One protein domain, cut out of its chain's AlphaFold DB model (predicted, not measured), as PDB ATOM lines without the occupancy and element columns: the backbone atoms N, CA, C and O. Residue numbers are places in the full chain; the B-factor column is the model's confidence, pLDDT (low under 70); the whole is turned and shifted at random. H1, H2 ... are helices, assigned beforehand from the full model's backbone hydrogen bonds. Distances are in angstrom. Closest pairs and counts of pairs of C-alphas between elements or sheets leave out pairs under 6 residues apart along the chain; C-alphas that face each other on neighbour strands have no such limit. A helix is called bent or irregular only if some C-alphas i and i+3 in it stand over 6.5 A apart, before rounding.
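AT A GLANCE: This is residues 64 to 145 of the 146 residues of the protein "Hypothetical protein" of Calcidiscus leptoporus (UniProt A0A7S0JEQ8). The long helix H1 packs along H4, and H4 folds back beside H3 as a helical hairpin; the short H2 lies across one end of these three, while residues 64 to 70 of H1 stick out at the other end. The printed part has 82 residues with four named helices, H1, H2, H3 and H4 along the chain, and no named strand: all helix. It is only just compact, close to loose, with a radius of gyration of the C-alphas of 13.7 A, and spans 43 by 22 by 19 A.

HOW THE PARTS SIT: H1, residues 64 to 91, only just touches H2, residues 98 to 107, with 3 pairs of C-alphas within 8 A, using its residues 89 to 90 alone; the closest C-alphas, of Leu 90 and Val 101, are 6.8 A apart. Their tilt is steep, 59 degrees. H1 also only just touches H3, residues 109 to 122, with 3 such pairs, the closest C-alphas being those of Gln 78 and Trp 119, 7.3 A apart. H1 touches H4, residues 125 to 142, at a shallow tilt of 29 degrees, the same way; the closest C-alphas, of Val 87 and Leu 138, are 5.3 A apart. H3 and H4 form a hairpin, at a shallow tilt of 13 degrees, opposite ways; their closest C-alphas, of Leu 120 and Arg 128, are 6.1 A apart. H1, H3 and H4 are an up and down bundle, each running against the one before it. Every O i to N i+4 pair is within hydrogen-bond range in H2 and H3, against 20 of 24 in H1 and 12 of 14 in H4.

IN THESE COORDINATES: H1 begins at C-alpha 64 (32.984, 49.670, 90.816) and is 39.2 A long; H2 is 14.3 A and H3 20.2 A. H4, 25.8 A long, ends at C-alpha 142 (19.841, 21.252, 70.259). It is irregular, with C-alphas 126 and 129 7.2 A apart, and has a kink of 26 degrees near residue 132.

THE WHOLE: The C-alphas farthest apart, of Ala 64 and Gly 96, are 44.1 A apart. The printed part has no cut and no long link. No printed residue is under 70 in pLDDT.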
ATOM      1  N   ALA A  64      32.921  51.028  90.265       93.50
ATOM      2  CA  ALA A  64      32.984  49.670  90.816       93.50
ATOM      3  C   ALA A  64      31.608  49.172  91.301       93.50
ATOM      4  O   ALA A  64      31.246  48.021  91.057       93.50
ATOM      5  N   ALA A  65      30.820  50.056  91.922       91.81
ATOM      6  CA  ALA A  65      29.462  49.751  92.367       91.81
ATOM      7  C   ALA A  65      28.538  49.403  91.188       91.81
ATOM      8  O   ALA A  65      27.822  48.402  91.251       91.81
ATOM      9  N   PHE A  66      28.600  50.174  90.095       95.06
ATOM     10  CA  PHE A  66      27.847  49.877  88.877       95.06
ATOM     11  C   PHE A  66      28.258  48.534  88.276       95.06
ATOM     12  O   PHE A  66      27.392  47.720  87.982       95.06
ATOM     13  N   LYS A  67      29.563  48.263  88.145       94.81
ATOM     14  CA  LYS A  67      30.059  46.996  87.583       94.81
ATOM     15  C   LYS A  67      29.542  45.784  88.356       94.81
ATOM     16  O   LYS A  67      29.110  44.812  87.746       94.81
ATOM     17  N   HIS A  68      29.539  45.855  89.688       93.44
ATOM     18  CA  HIS A  68      29.005  44.786  90.529       93.44
ATOM     19  C   HIS A  68      27.499  44.568  90.300       93.44
ATOM     20  O   HIS A  68      27.063  43.437  90.087       93.44
ATOM     21  N   GLN A  69      26.703  45.642  90.295       94.94
ATOM     22  CA  GLN A  69      25.256  45.547  90.064       94.94
ATOM     23  C   GLN A  69      24.928  45.088  88.637       94.94
ATOM     24  O   GLN A  69      24.071  44.227  88.450       94.94
ATOM     25  N   SER A  70      25.647  45.602  87.636       96.19
ATOM     26  CA  SER A  70      25.471  45.228  86.230       96.19
ATOM     27  C   SER A  70      25.833  43.766  85.993       96.19
ATOM     28  O   SER A  70      25.156  43.095  85.222       96.19
ATOM     29  N   ALA A  71      26.851  43.236  86.677       95.44
ATOM     30  CA  ALA A  71      27.192  41.820  86.589       95.44
ATOM     31  C   ALA A  71      26.068  40.926  87.136       95.44
ATOM     32  O   ALA A  71      25.685  39.964  86.471       95.44
ATOM     33  N   ALA A  72      25.504  41.257  88.304       95.12
ATOM     34  CA  ALA A  72      24.372  40.519  88.868       95.12
ATOM     35  C   ALA A  72      23.140  40.578  87.947       95.12
ATOM     36  O   ALA A  72      22.543  39.546  87.642       95.12
ATOM     37  N   PHE A  73      22.824  41.768  87.429       95.62
ATOM     38  CA  PHE A  73      21.727  41.977  86.485       95.62
ATOM     39  C   PHE A  73      21.913  41.172  85.188       95.62
ATOM     40  O   PHE A  73      20.992  40.504  84.718       95.62
ATOM     41  N   ASN A  74      23.128  41.156  84.634       97.06
ATOM     42  CA  ASN A  74      23.441  40.379  83.437       97.06
ATOM     43  C   ASN A  74      23.248  38.875  83.651       97.06
ATOM     44  O   ASN A  74      22.764  38.200  82.748       97.06
ATOM     45  N   GLN A  75      23.594  38.333  84.821       97.12
ATOM     46  CA  GLN A  75      23.393  36.908  85.099       97.12
ATOM     47  C   GLN A  75      21.907  36.525  85.125       97.12
ATOM     48  O   GLN A  75      21.527  35.469  84.615       97.12
ATOM     49  N   GLU A  76      21.052  37.399  85.654       96.62
ATOM     50  CA  GLU A  76      19.604  37.212  85.585       96.62
ATOM     51  C   GLU A  76      19.100  37.267  84.132       96.62
ATOM     52  O   GLU A  76      18.319  36.410  83.708       96.62
ATOM     53  N   LEU A  77      19.583  38.217  83.327       97.12
ATOM     54  CA  LEU A  77      19.227  38.302  81.907       97.12
ATOM     55  C   LEU A  77      19.706  37.094  81.095       97.12
ATOM     56  O   LEU A  77      18.988  36.641  80.203       97.12
ATOM     57  N   GLN A  78      20.874  36.531  81.401       98.31
ATOM     58  CA  GLN A  78      21.375  35.307  80.764       98.31
ATOM     59  C   GLN A  78      20.424  34.133  81.012       98.31
ATOM     60  O   GLN A  78      20.060  33.423  80.074       98.31
ATOM     61  N   LEU A  79      19.948  33.967  82.252       98.44
ATOM     62  CA  LEU A  79      18.943  32.957  82.589       98.44
ATOM     63  C   LEU A  79      17.654  33.136  81.777       98.44
ATOM     64  O   LEU A  79      17.147  32.168  81.202       98.44
ATOM     65  N   HIS A  80      17.132  34.361  81.707       98.00
ATOM     66  CA  HIS A  80      15.933  34.662  80.924       98.00
ATOM     67  C   HIS A  80      16.155  34.451  79.425       98.00
ATOM     68  O   HIS A  80      15.275  33.921  78.751       98.00
ATOM     69  N   THR A  81      17.341  34.777  78.914       98.56
ATOM     70  CA  THR A  81      17.720  34.550  77.515       98.56
ATOM     71  C   THR A  81      17.682  33.062  77.184       98.56
ATOM     72  O   THR A  81      17.002  32.668  76.240       98.56
ATOM     73  N   VAL A  82      18.316  32.209  77.995       98.75
ATOM     74  CA  VAL A  82      18.291  30.754  77.773       98.75
ATOM     75  C   VAL A  82      16.860  30.216  77.850       98.75
ATOM     76  O   VAL A  82      16.441  29.448  76.989       98.75
ATOM     77  N   ARG A  83      16.070  30.636  78.843       98.62
ATOM     78  CA  ARG A  83      14.701  30.127  79.032       98.62
ATOM     79  C   ARG A  83      13.729  30.573  77.942       98.62
ATOM     80  O   ARG A  83      13.001  29.748  77.399       98.62
ATOM     81  N   LEU A  84      13.687  31.869  77.661       97.94
ATOM     82  CA  LEU A  84      12.641  32.482  76.843       97.94
ATOM     83  C   LEU A  84      13.085  32.645  75.390       97.94
ATOM     84  O   LEU A  84      12.340  32.303  74.479       97.94
ATOM     85  N   ALA A  85      14.309  33.124  75.168       98.00
ATOM     86  CA  ALA A  85      14.807  33.427  73.828       98.00
ATOM     87  C   ALA A  85      15.499  32.236  73.140       98.00
ATOM     88  O   ALA A  85      15.807  32.325  71.956       98.00
ATOM     89  N   MET A  86      15.742  31.125  73.850       98.56
ATOM     90  CA  MET A  86      16.327  29.910  73.268       98.56
ATOM     91  C   MET A  86      15.421  28.690  73.457       98.56
ATOM     92  O   MET A  86      14.905  28.159  72.480       98.56
ATOM     93  N   VAL A  87      15.169  28.261  74.701       98.75
ATOM     94  CA  VAL A  87      14.371  27.053  74.989       98.75
ATOM     95  C   VAL A  87      12.924  27.207  74.524       98.75
ATOM     96  O   VAL A  87      12.429  26.355  73.790       98.75
ATOM     97  N   ALA A  88      12.230  28.272  74.936       98.38
ATOM     98  CA  ALA A  88      10.844  28.485  74.517       98.38
ATOM     99  C   ALA A  88      10.739  28.734  73.004       98.38
ATOM    100  O   ALA A  88       9.832  28.196  72.372       98.38
ATOM    101  N   LEU A  89      11.705  29.458  72.426       97.50
ATOM    102  CA  LEU A  89      11.757  29.730  70.990       97.50
ATOM    103  C   LEU A  89      11.912  28.446  70.159       97.50
ATOM    104  O   LEU A  89      11.214  28.286  69.170       97.50
ATOM    105  N   LEU A  90      12.758  27.504  70.590       98.00
ATOM    106  CA  LEU A  90      12.911  26.192  69.945       98.00
ATOM    107  C   LEU A  90      11.697  25.274  70.141       98.00
ATOM    108  O   LEU A  90      11.420  24.435  69.291       98.00
ATOM    109  N   ARG A  91      10.977  25.396  71.262       97.94
ATOM    110  CA  ARG A  91       9.775  24.585  71.530       97.94
ATOM    111  C   ARG A  91       8.551  25.057  70.757       97.94
ATOM    112  O   ARG A  91       7.717  24.238  70.394       97.94
ATOM    113  N   SER A  92       8.413  26.366  70.590       98.00
ATOM    114  CA  SER A  92       7.269  26.992  69.937       98.00
ATOM    115  C   SER A  92       7.747  28.216  69.155       98.00
ATOM    116  O   SER A  92       7.563  29.344  69.627       98.00
ATOM    117  N   PRO A  93       8.372  28.013  67.982       97.31
ATOM    118  CA  PRO A  93       8.796  29.123  67.144       97.31
ATOM    119  C   PRO A  93       7.596  30.004  66.752       97.31
ATOM    120  O   PRO A  93       6.487  29.490  66.584       97.31
ATOM    121  N   PRO A  94       7.774  31.330  66.617       96.50
ATOM    122  CA  PRO A  94       6.730  32.204  66.106       96.50
ATOM    123  C   PRO A  94       6.357  31.826  64.672       96.50
ATOM    124  O   PRO A  94       7.225  31.440  63.889       96.50
ATOM    125  N   ILE A  95       5.082  32.011  64.324       97.50
ATOM    126  CA  ILE A  95       4.569  31.732  62.979       97.50
ATOM    127  C   ILE A  95       5.380  32.514  61.939       97.50
ATOM    128  O   ILE A  95       5.502  33.737  62.033       97.50
ATOM    129  N   GLY A  96       5.912  31.804  60.944       97.81
ATOM    130  CA  GLY A  96       6.741  32.359  59.873       97.81
ATOM    131  C   GLY A  96       8.231  32.474  60.216       97.81
ATOM    132  O   GLY A  96       9.000  32.958  59.389       97.81
ATOM    133  N   PHE A  97       8.650  32.044  61.410       97.88
ATOM    134  CA  PHE A  97      10.047  32.034  61.856       97.88
ATOM    135  C   PHE A  97      10.578  30.627  62.157       97.88
ATOM    136  O   PHE A  97      11.723  30.506  62.584       97.88
ATOM    137  N   GLU A  98       9.794  29.573  61.931       97.38
ATOM    138  CA  GLU A  98      10.142  28.181  62.237       97.38
ATOM    139  C   GLU A  98      11.498  27.792  61.628       97.38
ATOM    140  O   GLU A  98      12.425  27.429  62.355       97.38
ATOM    141  N   GLU A  99      11.643  27.970  60.312       97.31
ATOM    142  CA  GLU A  99      12.864  27.630  59.572       97.31
ATOM    143  C   GLU A  99      14.060  28.482  60.017       97.31
ATOM    144  O   GLU A  99      15.166  27.977  60.185       97.31
ATOM    145  N   VAL A 100      13.845  29.779  60.263       98.00
ATOM    146  CA  VAL A 100      14.912  30.699  60.686       98.00
ATOM    147  C   VAL A 100      15.430  30.333  62.075       98.00
ATOM    148  O   VAL A 100      16.639  30.355  62.303       98.00
ATOM    149  N   VAL A 101      14.532  29.998  63.004       98.00
ATOM    150  CA  VAL A 101      14.889  29.575  64.363       98.00
ATOM    151  C   VAL A 101      15.686  28.276  64.313       98.00
ATOM    152  O   VAL A 101      16.769  28.206  64.896       98.00
ATOM    153  N   GLU A 102      15.195  27.275  63.582       97.50
ATOM    154  CA  GLU A 102      15.884  25.995  63.422       97.50
ATOM    155  C   GLU A 102      17.268  26.171  62.782       97.50
ATOM    156  O   GLU A 102      18.277  25.776  63.372       97.50
ATOM    157  N   ALA A 103      17.346  26.856  61.637       98.00
ATOM    158  CA  ALA A 103      18.600  27.102  60.929       98.00
ATOM    159  C   ALA A 103      19.605  27.896  61.780       98.00
ATOM    160  O   ALA A 103      20.802  27.592  61.779       98.00
ATOM    161  N   HIS A 104      19.138  28.889  62.547       98.25
ATOM    162  CA  HIS A 104      19.985  29.660  63.451       98.25
ATOM    163  C   HIS A 104      20.639  28.764  64.505       98.25
ATOM    164  O   HIS A 104      21.863  28.783  64.658       98.25
ATOM    165  N   PHE A 105      19.839  27.982  65.233       98.44
ATOM    166  CA  PHE A 105      20.352  27.141  66.313       98.44
ATOM    167  C   PHE A 105      21.151  25.946  65.804       98.44
ATOM    168  O   PHE A 105      22.095  25.538  66.480       98.44
ATOM    169  N   LEU A 106      20.851  25.441  64.608       97.75
ATOM    170  CA  LEU A 106      21.681  24.456  63.925       97.75
ATOM    171  C   LEU A 106      23.068  25.033  63.611       97.75
ATOM    172  O   LEU A 106      24.088  24.492  64.036       97.75
ATOM    173  N   HIS A 107      23.119  26.188  62.944       98.12
ATOM    174  CA  HIS A 107      24.375  26.816  62.538       98.12
ATOM    175  C   HIS A 107      25.206  27.335  63.725       98.12
ATOM    176  O   HIS A 107      26.436  27.353  63.678       98.12
ATOM    177  N   LYS A 108      24.551  27.777  64.805       98.19
ATOM    178  CA  LYS A 108      25.204  28.336  66.000       98.19
ATOM    179  C   LYS A 108      25.324  27.345  67.157       98.19
ATOM    180  O   LYS A 108      25.774  27.758  68.225       98.19
ATOM    181  N   ARG A 109      24.984  26.064  66.965       97.81
ATOM    182  CA  ARG A 109      24.904  25.037  68.021       97.81
ATOM    183  C   ARG A 109      26.100  25.060  68.974       97.81
ATOM    184  O   ARG A 109      25.927  25.250  70.178       97.81
ATOM    185  N   GLU A 110      27.311  24.939  68.436       98.19
ATOM    186  CA  GLU A 110      28.542  24.886  69.239       98.19
ATOM    187  C   GLU A 110      28.856  26.208  69.949       98.19
ATOM    188  O   GLU A 110      29.290  26.220  71.106       98.19
ATOM    189  N   ALA A 111      28.588  27.337  69.290       98.56
ATOM    190  CA  ALA A 111      28.771  28.656  69.885       98.56
ATOM    191  C   ALA A 111      27.803  28.872  71.059       98.56
ATOM    192  O   ALA A 111      28.221  29.304  72.133       98.56
ATOM    193  N   VAL A 112      26.528  28.505  70.890       98.62
ATOM    194  CA  VAL A 112      25.500  28.591  71.938       98.62
ATOM    195  C   VAL A 112      25.852  27.687  73.119       98.62
ATOM    196  O   VAL A 112      25.785  28.132  74.267       98.62
ATOM    197  N   ARG A 113      26.291  26.445  72.865       98.62
ATOM    198  CA  ARG A 113      26.750  25.520  73.916       98.62
ATOM    199  C   ARG A 113      27.914  26.100  74.707       98.62
ATOM    200  O   ARG A 113      27.859  26.163  75.936       98.62
ATOM    201  N   SER A 114      28.934  26.575  74.002       98.69
ATOM    202  CA  SER A 114      30.130  27.164  74.608       98.69
ATOM    203  C   SER A 114      29.787  28.385  75.466       98.69
ATOM    204  O   SER A 114      30.252  28.486  76.606       98.69
ATOM    205  N   GLN A 115      28.914  29.264  74.962       98.62
ATOM    206  CA  GLN A 115      28.430  30.448  75.674       98.62
ATOM    207  C   GLN A 115      27.651  30.077  76.943       98.62
ATOM    208  O   GLN A 115      27.903  30.644  78.007       98.62
ATOM    209  N   CYS A 116      26.748  29.096  76.865       98.62
ATOM    210  CA  CYS A 116      25.964  28.631  78.012       98.62
ATOM    211  C   CYS A 116      26.848  28.022  79.106       98.62
ATOM    212  O   CYS A 116      26.666  28.311  80.288       98.62
ATOM    213  N   LEU A 117      27.843  27.215  78.724       98.56
ATOM    214  CA  LEU A 117      28.811  26.660  79.670       98.56
ATOM    215  C   LEU A 117      29.659  27.757  80.323       98.56
ATOM    216  O   LEU A 117      29.966  27.667  81.511       98.56
ATOM    217  N   GLN A 118      30.027  28.802  79.578       98.44
ATOM    218  CA  GLN A 118      30.718  29.958  80.146       98.44
ATOM    219  C   GLN A 118      29.840  30.687  81.166       98.44
ATOM    220  O   GLN A 118      30.303  30.921  82.281       98.44
ATOM    221  N   TRP A 119      28.583  30.981  80.824       98.31
ATOM    222  CA  TRP A 119      27.641  31.622  81.743       98.31
ATOM    223  C   TRP A 119      27.430  30.798  83.013       98.31
ATOM    224  O   TRP A 119      27.487  31.354  84.107       98.31
ATOM    225  N   LEU A 120      27.307  29.472  82.897       97.94
ATOM    226  CA  LEU A 120      27.218  28.568  84.049       97.94
ATOM    227  C   LEU A 120      28.443  28.626  84.960       97.94
ATOM    228  O   LEU A 120      28.290  28.660  86.183       97.94
ATOM    229  N   ARG A 121      29.653  28.653  84.388       97.62
ATOM    230  CA  ARG A 121      30.897  28.766  85.167       97.62
ATOM    231  C   ARG A 121      30.973  30.086  85.932       97.62
ATOM    232  O   ARG A 121      31.459  30.097  87.058       97.62
ATOM    233  N   SER A 122      30.495  31.179  85.336       95.75
ATOM    234  CA  SER A 122      30.502  32.510  85.955       95.75
ATOM    235  C   SER A 122      29.288  32.813  86.841       95.75
ATOM    236  O   SER A 122      29.292  33.832  87.526       95.75
ATOM    237  N   ALA A 123      28.249  31.974  86.822       96.62
ATOM    238  CA  ALA A 123      26.995  32.226  87.529       96.62
ATOM    239  C   ALA A 123      27.190  32.275  89.052       96.62
ATOM    240  O   ALA A 123      27.870  31.413  89.628       96.62
ATOM    241  N   SER A 124      26.543  33.244  89.707       95.81
ATOM    242  CA  SER A 124      26.414  33.303  91.166       95.81
ATOM    243  C   SER A 124      25.637  32.098  91.707       95.81
ATOM    244  O   SER A 124      24.973  31.376  90.959       95.81
ATOM    245  N   ALA A 125      25.712  31.866  93.020       94.00
ATOM    246  CA  ALA A 125      24.998  30.762  93.660       94.00
ATOM    247  C   ALA A 125      23.482  30.809  93.386       94.00
ATOM    248  O   ALA A 125      22.887  29.771  93.097       94.00
ATOM    249  N   ASP A 126      22.900  32.011  93.384       92.94
ATOM    250  CA  ASP A 126      21.453  32.224  93.266       92.94
ATOM    251  C   ASP A 126      20.906  31.837  91.885       92.94
ATOM    252  O   ASP A 126      19.811  31.288  91.766       92.94
ATOM    253  N   VAL A 127      21.683  32.077  90.822       96.56
ATOM    254  CA  VAL A 127      21.250  31.830  89.436       96.56
ATOM    255  C   VAL A 127      21.809  30.539  88.837       96.56
ATOM    256  O   VAL A 127      21.289  30.052  87.833       96.56
ATOM    257  N   ARG A 128      22.840  29.934  89.443       97.50
ATOM    258  CA  ARG A 128      23.530  28.763  88.876       97.50
ATOM    259  C   ARG A 128      22.618  27.553  88.708       97.50
ATOM    260  O   ARG A 128      22.601  26.961  87.633       97.50
ATOM    261  N   ALA A 129      21.862  27.184  89.741       98.06
ATOM    262  CA  ALA A 129      20.944  26.044  89.677       98.06
ATOM    263  C   ALA A 129      19.830  26.230  88.621       98.06
ATOM    264  O   ALA A 129      19.683  25.359  87.757       98.06
ATOM    265  N   PRO A 130      19.075  27.352  88.605       98.31
ATOM    266  CA  PRO A 130      18.051  27.560  87.583       98.31
ATOM    267  C   PRO A 130      18.625  27.687  86.165       98.31
ATOM    268  O   PRO A 130      17.979  27.215  85.225       98.31
ATOM    269  N   LEU A 131      19.820  28.271  86.000       98.62
ATOM    270  CA  LEU A 131      20.517  28.314  84.711       98.62
ATOM    271  C   LEU A 131      20.938  26.915  84.266       98.62
ATOM    272  O   LEU A 131      20.736  26.577  83.107       98.62
ATOM    273  N   GLY A 132      21.438  26.075  85.177       98.56
ATOM    274  CA  GLY A 132      21.834  24.695  84.880       98.56
ATOM    275  C   GLY A 132      20.682  23.881  84.307       98.56
ATOM    276  O   GLY A 132      20.820  23.269  83.251       98.56
ATOM    277  N   SER A 133      19.511  23.965  84.942       98.56
ATOM    278  CA  SER A 133      18.296  23.313  84.444       98.56
ATOM    279  C   SER A 133      17.869  23.830  83.063       98.56
ATOM    280  O   SER A 133      17.462  23.044  82.209       98.56
ATOM    281  N   ALA A 134      17.968  25.140  82.818       98.75
ATOM    282  CA  ALA A 134      17.608  25.725  81.527       98.75
ATOM    283  C   ALA A 134      18.597  25.327  80.415       98.75
ATOM    284  O   ALA A 134      18.176  25.005  79.307       98.75
ATOM    285  N   VAL A 135      19.897  25.298  80.720       98.75
ATOM    286  CA  VAL A 135      20.952  24.880  79.786       98.75
ATOM    287  C   VAL A 135      20.826  23.401  79.437       98.75
ATOM    288  O   VAL A 135      20.942  23.055  78.266       98.75
ATOM    289  N   GLN A 136      20.525  22.536  80.410       98.69
ATOM    290  CA  GLN A 136      20.272  21.121  80.139       98.69
ATOM    291  C   GLN A 136      19.108  20.944  79.153       98.69
ATOM    292  O   GLN A 136      19.259  20.269  78.138       98.69
ATOM    293  N   GLN A 137      17.978  21.618  79.401       98.69
ATOM    294  CA  GLN A 137      16.827  21.586  78.492       98.69
ATOM    295  C   GLN A 137      17.175  22.112  77.096       98.69
ATOM    296  O   GLN A 137      16.714  21.560  76.100       98.69
ATOM    297  N   LEU A 138      17.981  23.175  77.012       98.75
ATOM    298  CA  LEU A 138      18.444  23.698  75.732       98.75
ATOM    299  C   LEU A 138      19.290  22.664  74.989       98.75
ATOM    300  O   LEU A 138      19.102  22.475  73.794       98.75
ATOM    301  N   PHE A 139      20.211  21.989  75.675       98.62
ATOM    302  CA  PHE A 139      21.115  21.035  75.035       98.62
ATOM    303  C   PHE A 139      20.353  19.836  74.478       98.62
ATOM    304  O   PHE A 139      20.578  19.488  73.324       98.62
ATOM    305  N   GLU A 140      19.377  19.318  75.228       98.44
ATOM    306  CA  GLU A 140      18.470  18.268  74.759       98.44
ATOM    307  C   GLU A 140      17.680  18.679  73.508       98.44
ATOM    308  O   GLU A 140      17.437  17.844  72.640       98.44
ATOM    309  N   LEU A 141      17.269  19.949  73.395       98.38
ATOM    310  CA  LEU A 141      16.611  20.463  72.188       98.38
ATOM    311  C   LEU A 141      17.599  20.576  71.025       98.38
ATOM    312  O   LEU A 141      17.286  20.147  69.921       98.38
ATOM    313  N   LEU A 142      18.798  21.106  71.275       98.12
ATOM    314  CA  LEU A 142      19.841  21.252  70.259       98.12
ATOM    315  C   LEU A 142      20.314  19.906  69.694       98.12
ATOM    316  O   LEU A 142      20.628  19.849  68.510       98.12
ATOM    317  N   ASP A 143      20.357  18.849  70.513       96.88
ATOM    318  CA  ASP A 143      20.723  17.487  70.089       96.88
ATOM    319  C   ASP A 143      19.657  16.828  69.202       96.88
ATOM    320  O   ASP A 143      19.955  15.878  68.485       96.88
ATOM    321  N   ARG A 144      18.411  17.317  69.251       95.50
ATOM    322  CA  ARG A 144      17.307  16.827  68.409       95.50
ATOM    323  C   ARG A 144      17.203  17.554  67.073       95.50
ATOM    324  O   ARG A 144      16.470  17.083  66.209       95.50
ATOM    325  N   LEU A 145      17.879  18.692  66.922       91.50
ATOM    326  CA  LEU A 145      17.968  19.380  65.637       91.50
ATOM    327  C   LEU A 145      18.830  18.524  64.698       91.50
ATOM    328  O   LEU A 145      19.926  18.115  65.090       91.50
TER     329      LEU A 145